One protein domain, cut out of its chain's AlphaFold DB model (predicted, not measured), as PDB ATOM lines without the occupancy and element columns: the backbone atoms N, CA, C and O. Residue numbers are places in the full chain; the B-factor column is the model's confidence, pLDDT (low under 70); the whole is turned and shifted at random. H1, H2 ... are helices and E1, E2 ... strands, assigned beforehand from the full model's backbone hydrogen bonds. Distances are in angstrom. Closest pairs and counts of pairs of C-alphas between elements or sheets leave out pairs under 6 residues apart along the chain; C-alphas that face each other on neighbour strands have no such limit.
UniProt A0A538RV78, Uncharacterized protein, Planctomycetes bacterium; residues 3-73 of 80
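Overview. This is residues 3 to 73 of the 80 residues of an uncharacterized protein of Planctomycetes bacterium (UniProt A0A538RV78). A small wall of three short strands, E2 E1 E3, has two helices to one side, H1 and H2, which meet at a corner near their first residues and only graze the sheet. The printed part has 71 residues, with two named helices and three named strands in the order E1 E2 H1 H2 E3. The sheet is antiparallel, the class mixed, the whole compact: radius of gyration of the C-alphas 10.8 A, spans 28 by 26 by 24 A.

Arrangement. E1, residues 3 to 6, and E2, residues 13 to 17, form an antiparallel hairpin, N 5 and O 14 being 2.8 A apart. H1, residues 22 to 32, only grazes the sheet; its closest C-alphas to E2 are Ser 32 and Leu 14, 7.2 A. H2, residues 44 to 55, grazes it with residues 44 to 48. H2 only just touches H1, with residues 44 to 47 alone and 3 pairs of C-alphas within 8 A, the closest Ala 22 and Phe 44, 5.7 A; they are about perpendicular, 81 degrees. E3, residues 68 to 72, is antiparallel to E1, N 4 and O 70 being 2.8 A apart. E2, H1 H2, E3 make a split strand-helix-strand unit, two same-way strands with E1 between, its crossover right-handed. In both helices every O i to N i+4 pair is within hydrogen-bond range.

Along the chain. E1, 9.9 A long, begins at C-alpha 3 (176.937, 171.177, 184.888). E2 spans 13.9 A, H1 14.9 A, H2 16.6 A. E3, 12.9 A, ends at C-alpha 72 (179.875, 175.513, 188.670).

Size, cuts and confidence. The farthest C-alphas, Ser 9 and Arg 42, are 28.8 A apart. The printed part has no cut. The links H1 to H2 and H2 to E3 are long. Residues 30 to 37 and 73 have pLDDT under 70.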
ATOM      1  N   ILE A   3     176.441 171.130 186.260       90.06
ATOM      2  CA  ILE A   3     176.937 171.177 184.888       90.06
ATOM      3  C   ILE A   3     175.940 172.003 184.081       90.06
ATOM      4  O   ILE A   3     174.730 171.805 184.192       90.06
ATOM      5  N   GLU A   4     176.443 172.920 183.261       90.38
ATOM      6  CA  GLU A   4     175.652 173.676 182.298       90.38
ATOM      7  C   GLU A   4     176.186 173.444 180.883       90.38
ATOM      8  O   GLU A   4     177.373 173.602 180.598       90.38
ATOM      9  N   LEU A   5     175.277 173.092 179.980       89.00
ATOM     10  CA  LEU A   5     175.485 173.032 178.543       89.00
ATOM     11  C   LEU A   5     174.808 174.242 177.916       89.00
ATOM     12  O   LEU A   5     173.590 174.386 178.011       89.00
ATOM     13  N   ARG A   6     175.573 175.093 177.232       89.12
ATOM     14  CA  ARG A   6     175.035 176.294 176.586       89.12
ATOM     15  C   ARG A   6     175.525 176.429 175.154       89.12
ATOM     16  O   ARG A   6     176.726 176.451 174.886       89.12
ATOM     17  N   CYS A   7     174.588 176.570 174.221       88.56
ATOM     18  CA  CYS A   7     174.927 176.931 172.851       88.56
ATOM     19  C   CYS A   7     175.117 178.459 172.741       88.56
ATOM     20  O   CYS A   7     174.243 179.205 173.174       88.56
ATOM     21  N   PRO A   8     176.204 178.965 172.131       86.69
ATOM     22  CA  PRO A   8     176.381 180.401 171.902       86.69
ATOM     23  C   PRO A   8     175.567 180.926 170.708       86.69
ATOM     24  O   PRO A   8     175.358 182.131 170.587       86.69
ATOM     25  N   SER A   9     175.125 180.045 169.806       86.44
ATOM     26  CA  SER A   9     174.404 180.415 168.579       86.44
ATOM     27  C   SER A   9     172.882 180.345 168.711       86.44
ATOM     28  O   SER A   9     172.174 180.914 167.883       86.44
ATOM     29  N   CYS A  10     172.368 179.648 169.725       85.00
ATOM     30  CA  CYS A  10     170.937 179.455 169.961       85.00
ATOM     31  C   CYS A  10     170.610 179.662 171.440       85.00
ATOM     32  O   CYS A  10     171.491 179.592 172.285       85.00
ATOM     33  N   ALA A  11     169.327 179.826 171.771       81.25
ATOM     34  CA  ALA A  11     168.864 179.903 173.161       81.25
ATOM     35  C   ALA A  11     168.826 178.535 173.887       81.25
ATOM     36  O   ALA A  11     168.297 178.437 174.993       81.25
ATOM     37  N   CYS A  12     169.374 177.475 173.274       83.50
ATOM     38  CA  CYS A  12     169.446 176.144 173.870       83.50
ATOM     39  C   CYS A  12     170.413 176.138 175.048       83.50
ATOM     40  O   CYS A  12     171.611 176.403 174.889       83.50
ATOM     41  N   HIS A  13     169.884 175.767 176.204       86.00
ATOM     42  CA  HIS A  13     170.658 175.516 177.402       86.00
ATOM     43  C   HIS A  13     170.095 174.289 178.120       86.00
ATOM     44  O   HIS A  13     168.923 173.953 177.955       86.00
ATOM     45  N   LEU A  14     170.945 173.610 178.880       86.81
ATOM     46  CA  LEU A  14     170.560 172.529 179.776       86.81
ATOM     47  C   LEU A  14     171.474 172.587 180.992       86.81
ATOM     48  O   LEU A  14     172.692 172.526 180.842       86.81
ATOM     49  N   SER A  15     170.897 172.685 182.182       88.75
ATOM     50  CA  SER A  15     171.645 172.671 183.434       88.75
ATOM     51  C   SER A  15     171.039 171.671 184.410       88.75
ATOM     52  O   SER A  15     169.820 171.555 184.527       88.75
ATOM     53  N   ALA A  16     171.902 170.915 185.085       90.12
ATOM     54  CA  ALA A  16     171.516 169.949 186.112       90.12
ATOM     55  C   ALA A  16     172.706 169.647 187.036       90.12
ATOM     56  O   ALA A  16     173.859 169.947 186.710       90.12
ATOM     57  N   ALA A  17     172.445 169.057 188.205       91.62
ATOM     58  CA  ALA A  17     173.523 168.619 189.085       91.62
ATOM     59  C   ALA A  17     174.347 167.520 188.396       91.62
ATOM     60  O   ALA A  17     173.819 166.705 187.637       91.62
ATOM     61  N   ARG A  18     175.660 167.479 188.654       91.19
ATOM     62  CA  ARG A  18     176.552 166.474 188.040       91.19
ATOM     63  C   ARG A  18     176.109 165.037 188.338       91.19
ATOM     64  O   ARG A  18     176.286 164.142 187.517       91.19
ATOM     65  N   ASP A  19     175.524 164.855 189.514       92.25
ATOM     66  CA  ASP A  19     175.012 163.618 190.088       92.25
ATOM     67  C   ASP A  19     173.537 163.345 189.756       92.25
ATOM     68  O   ASP A  19     173.044 162.270 190.102       92.25
ATOM     69  N   THR A  20     172.852 164.247 189.037       91.94
ATOM     70  CA  THR A  20     171.486 164.002 188.551       91.94
ATOM     71  C   THR A  20     171.470 162.714 187.723       91.94
ATOM     72  O   THR A  20     172.301 162.568 186.816       91.94
ATOM     73  N   PRO A  21     170.570 161.763 188.023       92.69
ATOM     74  CA  PRO A  21     170.536 160.483 187.336       92.69
ATOM     75  C   PRO A  21     170.135 160.655 185.870       92.69
ATOM     76  O   PRO A  21     169.364 161.539 185.506       92.69
ATOM     77  N   ALA A  22     170.671 159.786 185.014       88.88
ATOM     78  CA  ALA A  22     170.497 159.884 183.568       88.88
ATOM     79  C   ALA A  22     169.025 159.854 183.129       88.88
ATOM     80  O   ALA A  22     168.687 160.484 182.135       88.88
ATOM     81  N   GLU A  23     168.152 159.152 183.855       88.25
ATOM     82  CA  GLU A  23     166.708 159.152 183.589       88.25
ATOM     83  C   GLU A  23     166.099 160.551 183.751       88.25
ATOM     84  O   GLU A  23     165.524 161.066 182.798       88.25
ATOM     85  N   GLU A  24     166.358 161.221 184.877       87.19
ATOM     86  CA  GLU A  24     165.884 162.586 185.129       87.19
ATOM     87  C   GLU A  24     166.470 163.582 184.121       87.19
ATOM     88  O   GLU A  24     165.782 164.487 183.653       87.19
ATOM     89  N   VAL A  25     167.735 163.397 183.729       86.69
ATOM     90  CA  VAL A  25     168.343 164.197 182.660       86.69
ATOM     91  C   VAL A  25     167.592 163.994 181.344       86.69
ATOM     92  O   VAL A  25     167.303 164.971 180.664       86.69
ATOM     93  N   LEU A  26     167.262 162.756 180.966       83.31
ATOM     94  CA  LEU A  26     166.542 162.461 179.723       83.31
ATOM     95  C   LEU A  26     165.122 163.050 179.716       83.31
ATOM     96  O   LEU A  26     164.671 163.526 178.668       83.31
ATOM     97  N   ASP A  27     164.442 163.071 180.863       83.56
ATOM     98  CA  ASP A  27     163.170 163.780 181.022       83.56
ATOM     99  C   ASP A  27     163.350 165.290 180.770       83.56
ATOM    100  O   ASP A  27     162.675 165.848 179.901       83.56
ATOM    101  N   LEU A  28     164.355 165.927 181.388       79.75
ATOM    102  CA  LEU A  28     164.675 167.349 181.165       79.75
ATOM    103  C   LEU A  28     165.008 167.666 179.698       79.75
ATOM    104  O   LEU A  28     164.638 168.720 179.176       79.75
ATOM    105  N   MET A  29     165.692 166.755 179.004       75.94
ATOM    106  CA  MET A  29     165.973 166.891 177.573       75.94
ATOM    107  C   MET A  29     164.696 166.840 176.736       75.94
ATOM    108  O   MET A  29     164.567 167.559 175.754       75.94
ATOM    109  N   THR A  30     163.728 166.007 177.106       69.50
ATOM    110  CA  THR A  30     162.466 165.927 176.363       69.50
ATOM    111  C   THR A  30     161.691 167.246 176.462       69.50
ATOM    112  O   THR A  30     161.091 167.677 175.477       69.50
ATOM    113  N   GLU A  31     161.775 167.927 177.606       63.38
ATOM    114  CA  GLU A  31     161.111 169.212 177.847       63.38
ATOM    115  C   GLU A  31     161.867 170.424 177.264       63.38
ATOM    116  O   GLU A  31     161.234 171.344 176.745       63.38
ATOM    117  N   SER A  32     163.207 170.435 177.307       58.00
ATOM    118  CA  SER A  32     164.057 171.558 176.845       58.00
ATOM    119  C   SER A  32     164.645 171.393 175.434       58.00
ATOM    120  O   SER A  32     165.398 172.250 174.963       58.00
ATOM    121  N   GLY A  33     164.289 170.317 174.733       62.31
ATOM    122  CA  GLY A  33     164.678 170.058 173.348       62.31
ATOM    123  C   GLY A  33     165.741 168.961 173.187       62.31
ATOM    124  O   GLY A  33     166.416 168.576 174.137       62.31
ATOM    125  N   PRO A  34     165.917 168.427 171.967       62.72
ATOM    126  CA  PRO A  34     166.426 167.077 171.740       62.72
ATOM    127  C   PRO A  34     167.940 166.910 171.965       62.72
ATOM    128  O   PRO A  34     168.690 166.650 171.029       62.72
ATOM    129  N   TRP A  35     168.417 166.966 173.208       68.69
ATOM    130  CA  TRP A  35     169.812 166.708 173.602       68.69
ATOM    131  C   TRP A  35     170.215 165.218 173.518       68.69
ATOM    132  O   TRP A  35     171.049 164.727 174.278       68.69
ATOM    133  N   PHE A  36     169.719 164.498 172.508       62.00
ATOM    134  CA  PHE A  36     170.086 163.112 172.187       62.00
ATOM    135  C   PHE A  36     171.578 162.926 171.842       62.00
ATOM    136  O   PHE A  36     172.027 161.815 171.561       62.00
ATOM    137  N   ALA A  37     172.354 164.014 171.813       63.75
ATOM    138  CA  ALA A  37     173.788 163.996 171.572       63.75
ATOM    139  C   ALA A  37     174.600 163.526 172.790       63.75
ATOM    140  O   ALA A  37     175.746 163.097 172.607       63.75
ATOM    141  N   LEU A  38     174.052 163.583 174.008       73.81
ATOM    142  CA  LEU A  38     174.784 163.088 175.170       73.81
ATOM    143  C   LEU A  38     174.928 161.561 175.122       73.81
ATOM    144  O   LEU A  38     174.097 160.844 174.565       73.81
ATOM    145  N   GLY A  39     176.069 161.067 175.604       75.94
ATOM    146  CA  GLY A  39     176.370 159.639 175.606       75.94
ATOM    147  C   GLY A  39     175.521 158.882 176.628       75.94
ATOM    148  O   GLY A  39     174.743 159.465 177.377       75.94
ATOM    149  N   ARG A  40     175.698 157.560 176.689       80.81
ATOM    150  CA  ARG A  40     175.144 156.760 177.790       80.81
ATOM    151  C   ARG A  40     175.951 157.016 179.063       80.81
ATOM    152  O   ARG A  40     177.175 157.064 179.000       80.81
ATOM    153  N   GLY A  41     175.268 157.102 180.197       86.94
ATOM    154  CA  GLY A  41     175.863 157.310 181.515       86.94
ATOM    155  C   GLY A  41     174.866 156.975 182.621       86.94
ATOM    156  O   GLY A  41     173.700 156.719 182.323       86.94
ATOM    157  N   ARG A  42     175.319 156.936 183.880       91.31
ATOM    158  CA  ARG A  42     174.413 156.807 185.037       91.31
ATOM    159  C   ARG A  42     173.983 158.167 185.569       91.31
ATOM    160  O   ARG A  42     172.885 158.279 186.100       91.31
ATOM    161  N   THR A  43     174.833 159.172 185.403       93.06
ATOM    162  CA  THR A  43     174.603 160.552 185.832       93.06
ATOM    163  C   THR A  43     174.771 161.528 184.673       93.06
ATOM    164  O   THR A  43     175.300 161.165 183.616       93.06
ATOM    165  N   PHE A  44     174.366 162.782 184.874       91.38
ATOM    166  CA  PHE A  44     174.566 163.841 183.890       91.38
ATOM    167  C   PHE A  44     176.040 163.994 183.499       91.38
ATOM    168  O   PHE A  44     176.375 164.061 182.316       91.38
ATOM    169  N   GLU A  45     176.929 163.964 184.490       92.25
ATOM    170  CA  GLU A  45     178.370 163.991 184.270       92.25
ATOM    171  C   GLU A  45     178.856 162.817 183.419       92.25
ATOM    172  O   GLU A  45     179.610 163.024 182.466       92.25
ATOM    173  N   ASP A  46     178.420 161.591 183.726       92.75
ATOM    174  CA  ASP A  46     178.796 160.414 182.942       92.75
ATOM    175  C   ASP A  46     178.374 160.591 181.474       92.75
ATOM    176  O   ASP A  46     179.133 160.272 180.561       92.75
ATOM    177  N   MET A  47     177.174 161.129 181.232       91.44
ATOM    178  CA  MET A  47     176.644 161.356 179.885       91.44
ATOM    179  C   MET A  47     177.441 162.419 179.108       91.44
ATOM    180  O   MET A  47     177.712 162.235 177.912       91.44
ATOM    181  N   VAL A  48     177.840 163.510 179.773       90.38
ATOM    182  CA  VAL A  48     178.688 164.579 179.211       90.38
ATOM    183  C   VAL A  48     180.087 164.048 178.902       90.38
ATOM    184  O   VAL A  48     180.550 164.162 177.765       90.38
ATOM    185  N   ASN A  49     180.726 163.384 179.865       91.00
ATOM    186  CA  ASN A  49     182.049 162.790 179.692       91.00
ATOM    187  C   ASN A  49     182.057 161.720 178.598       91.00
ATOM    188  O   ASN A  49     182.969 161.694 177.775       91.00
ATOM    189  N   ALA A  50     181.024 160.877 178.517       90.88
ATOM    190  CA  ALA A  50     180.887 159.896 177.444       90.88
ATOM    191  C   ALA A  50     180.774 160.562 176.064       90.88
ATOM    192  O   ALA A  50     181.373 160.087 175.096       90.88
ATOM    193  N   ALA A  51     180.039 161.674 175.953       89.69
ATOM    194  CA  ALA A  51     179.924 162.420 174.702       89.69
ATOM    195  C   ALA A  51     181.262 163.049 174.283       89.69
ATOM    196  O   ALA A  51     181.656 162.922 173.119       89.69
ATOM    197  N   LEU A  52     181.972 163.672 175.229       89.06
ATOM    198  CA  LEU A  52     183.294 164.256 175.008       89.06
ATOM    199  C   LEU A  52     184.338 163.185 174.669       89.06
ATOM    200  O   LEU A  52     185.096 163.361 173.723       89.06
ATOM    201  N   ALA A  53     184.338 162.042 175.352       88.81
ATOM    202  CA  ALA A  53     185.250 160.940 175.058       88.81
ATOM    203  C   ALA A  53     185.007 160.339 173.662       88.81
ATOM    204  O   ALA A  53     185.956 159.998 172.959       88.81
ATOM    205  N   ALA A  54     183.744 160.226 173.239       87.56
ATOM    206  CA  ALA A  54     183.395 159.649 171.944       87.56
ATOM    207  C   ALA A  54     183.619 160.607 170.760       87.56
ATOM    208  O   ALA A  54     183.901 160.148 169.652       87.56
ATOM    209  N   ARG A  55     183.434 161.922 170.953       85.12
ATOM    210  CA  ARG A  55     183.351 162.904 169.848       85.12
ATOM    211  C   ARG A  55     184.296 164.100 169.985       85.12
ATOM    212  O   ARG A  55     184.430 164.878 169.043       85.12
ATOM    213  N   GLY A  56     184.913 164.283 171.146       86.88
ATOM    214  CA  GLY A  56     185.746 165.436 171.498       86.88
ATOM    215  C   GLY A  56     184.976 166.730 171.774       86.88
ATOM    216  O   GLY A  56     185.585 167.706 172.193       86.88
ATOM    217  N   ARG A  57     183.661 166.762 171.518       87.12
ATOM    218  CA  ARG A  57     182.797 167.939 171.680       87.12
ATOM    219  C   ARG A  57     181.323 167.553 171.776       87.12
ATOM    220  O   ARG A  57     180.945 166.442 171.393       87.12
ATOM    221  N   ILE A  58     180.494 168.488 172.233       88.69
ATOM    222  CA  ILE A  58     179.034 168.360 172.289       88.69
ATOM    223  C   ILE A  58     178.424 169.328 171.275       88.69
ATOM    224  O   ILE A  58     178.871 170.463 171.142       88.69
ATOM    225  N   TYR A  59     177.411 168.862 170.546       85.94
ATOM    226  CA  TYR A  59     176.727 169.657 169.530       85.94
ATOM    227  C   TYR A  59     175.354 170.098 170.013       85.94
ATOM    228  O   TYR A  59     174.622 169.320 170.626       85.94
ATOM    229  N   CYS A  60     174.993 171.329 169.669       86.56
ATOM    230  CA  CYS A  60     173.660 171.859 169.890       86.56
ATOM    231  C   CYS A  60     172.666 171.083 169.019       86.56
ATOM    232  O   CYS A  60     172.906 170.940 167.815       86.56
ATOM    233  N   PRO A  61     171.551 170.599 169.577       80.88
ATOM    234  CA  PRO A  61     170.609 169.809 168.800       80.88
ATOM    235  C   PRO A  61     169.875 170.621 167.723       80.88
ATOM    236  O   PRO A  61     169.524 170.066 166.685       80.88
ATOM    237  N   GLU A  62     169.733 171.934 167.923       83.56
ATOM    238  CA  GLU A  62     169.044 172.829 166.989       83.56
ATOM    239  C   GLU A  62     169.946 173.265 165.822       83.56
ATOM    240  O   GLU A  62     169.637 173.023 164.657       83.56
ATOM    241  N   CYS A  63     171.093 173.894 166.107       87.31
ATOM    242  CA  CYS A  63     171.959 174.462 165.062       87.31
ATOM    243  C   CYS A  63     173.166 173.600 164.694       87.31
ATOM    244  O   CYS A  63     173.916 173.967 163.789       87.31
ATOM    245  N   ARG A  64     173.396 172.487 165.405       85.25
ATOM    246  CA  ARG A  64     174.600 171.640 165.288       85.25
ATOM    247  C   ARG A  64     175.919 172.382 165.537       85.25
ATOM    248  O   ARG A  64     176.983 171.860 165.213       85.25
ATOM    249  N   GLY A  65     175.852 173.582 166.110       85.88
ATOM    250  CA  GLY A  65     177.007 174.342 166.566       85.88
ATOM    251  C   GLY A  65     177.645 173.718 167.804       85.88
ATOM    252  O   GLY A  65     177.069 172.829 168.432       85.88
ATOM    253  N   ASP A  66     178.837 174.195 168.145       87.38
ATOM    254  CA  ASP A  66     179.553 173.763 169.344       87.38
ATOM    255  C   ASP A  66     178.831 174.249 170.609       87.38
ATOM    256  O   ASP A  66     178.281 175.355 170.636       87.38
ATOM    257  N   VAL A  67     178.791 173.404 171.635       88.38
ATOM    258  CA  VAL A  67     178.198 173.715 172.937       88.38
ATOM    259  C   VAL A  67     179.310 173.869 173.955       88.38
ATOM    260  O   VAL A  67     180.133 172.972 174.128       88.38
ATOM    261  N   SER A  68     179.280 174.984 174.675       88.75
ATOM    262  CA  SER A  68     180.163 175.205 175.810       88.75
ATOM    263  C   SER A  68     179.665 174.415 177.018       88.75
ATOM    264  O   SER A  68     178.469 174.437 177.323       88.75
ATOM    265  N   VAL A  69     180.588 173.742 177.702       88.38
ATOM    266  CA  VAL A  69     180.343 173.035 178.965       88.38
ATOM    267  C   VAL A  69     180.932 173.870 180.095       88.38
ATOM    268  O   VAL A  69     182.111 174.220 180.048       88.38
ATOM    269  N   TYR A  70     180.118 174.182 181.096       87.00
ATOM    270  CA  TYR A  70     180.532 174.894 182.299       87.00
ATOM    271  C   TYR A  70     180.270 174.019 183.520       87.00
ATOM    272  O   TYR A  70     179.228 173.374 183.616       87.00
ATOM    273  N   GLU A  71     181.213 174.012 184.455       84.94
ATOM    274  CA  GLU A  71     181.059 173.361 185.751       84.94
ATOM    275  C   GLU A  71     181.078 174.443 186.825       84.94
ATOM    276  O   GLU A  71     182.072 175.151 186.987       84.94
ATOM    277  N   GLU A  72     179.971 174.584 187.550       78.50
ATOM    278  CA  GLU A  72     179.875 175.513 188.670       78.50
ATOM    279  C   GLU A  72     179.884 174.742 189.994       78.50
ATOM    280  O   GLU A  72     179.053 173.862 190.269       78.50
ATOM    281  N   SER A  73     180.842 175.084 190.854       66.31
ATOM    282  CA  SER A  73     180.774 174.736 192.266       66.31
ATOM    283  C   SER A  73     179.603 175.485 192.887       66.31
ATOM    284  O   SER A  73     179.598 176.710 192.907       66.31
TER     285      SER A  73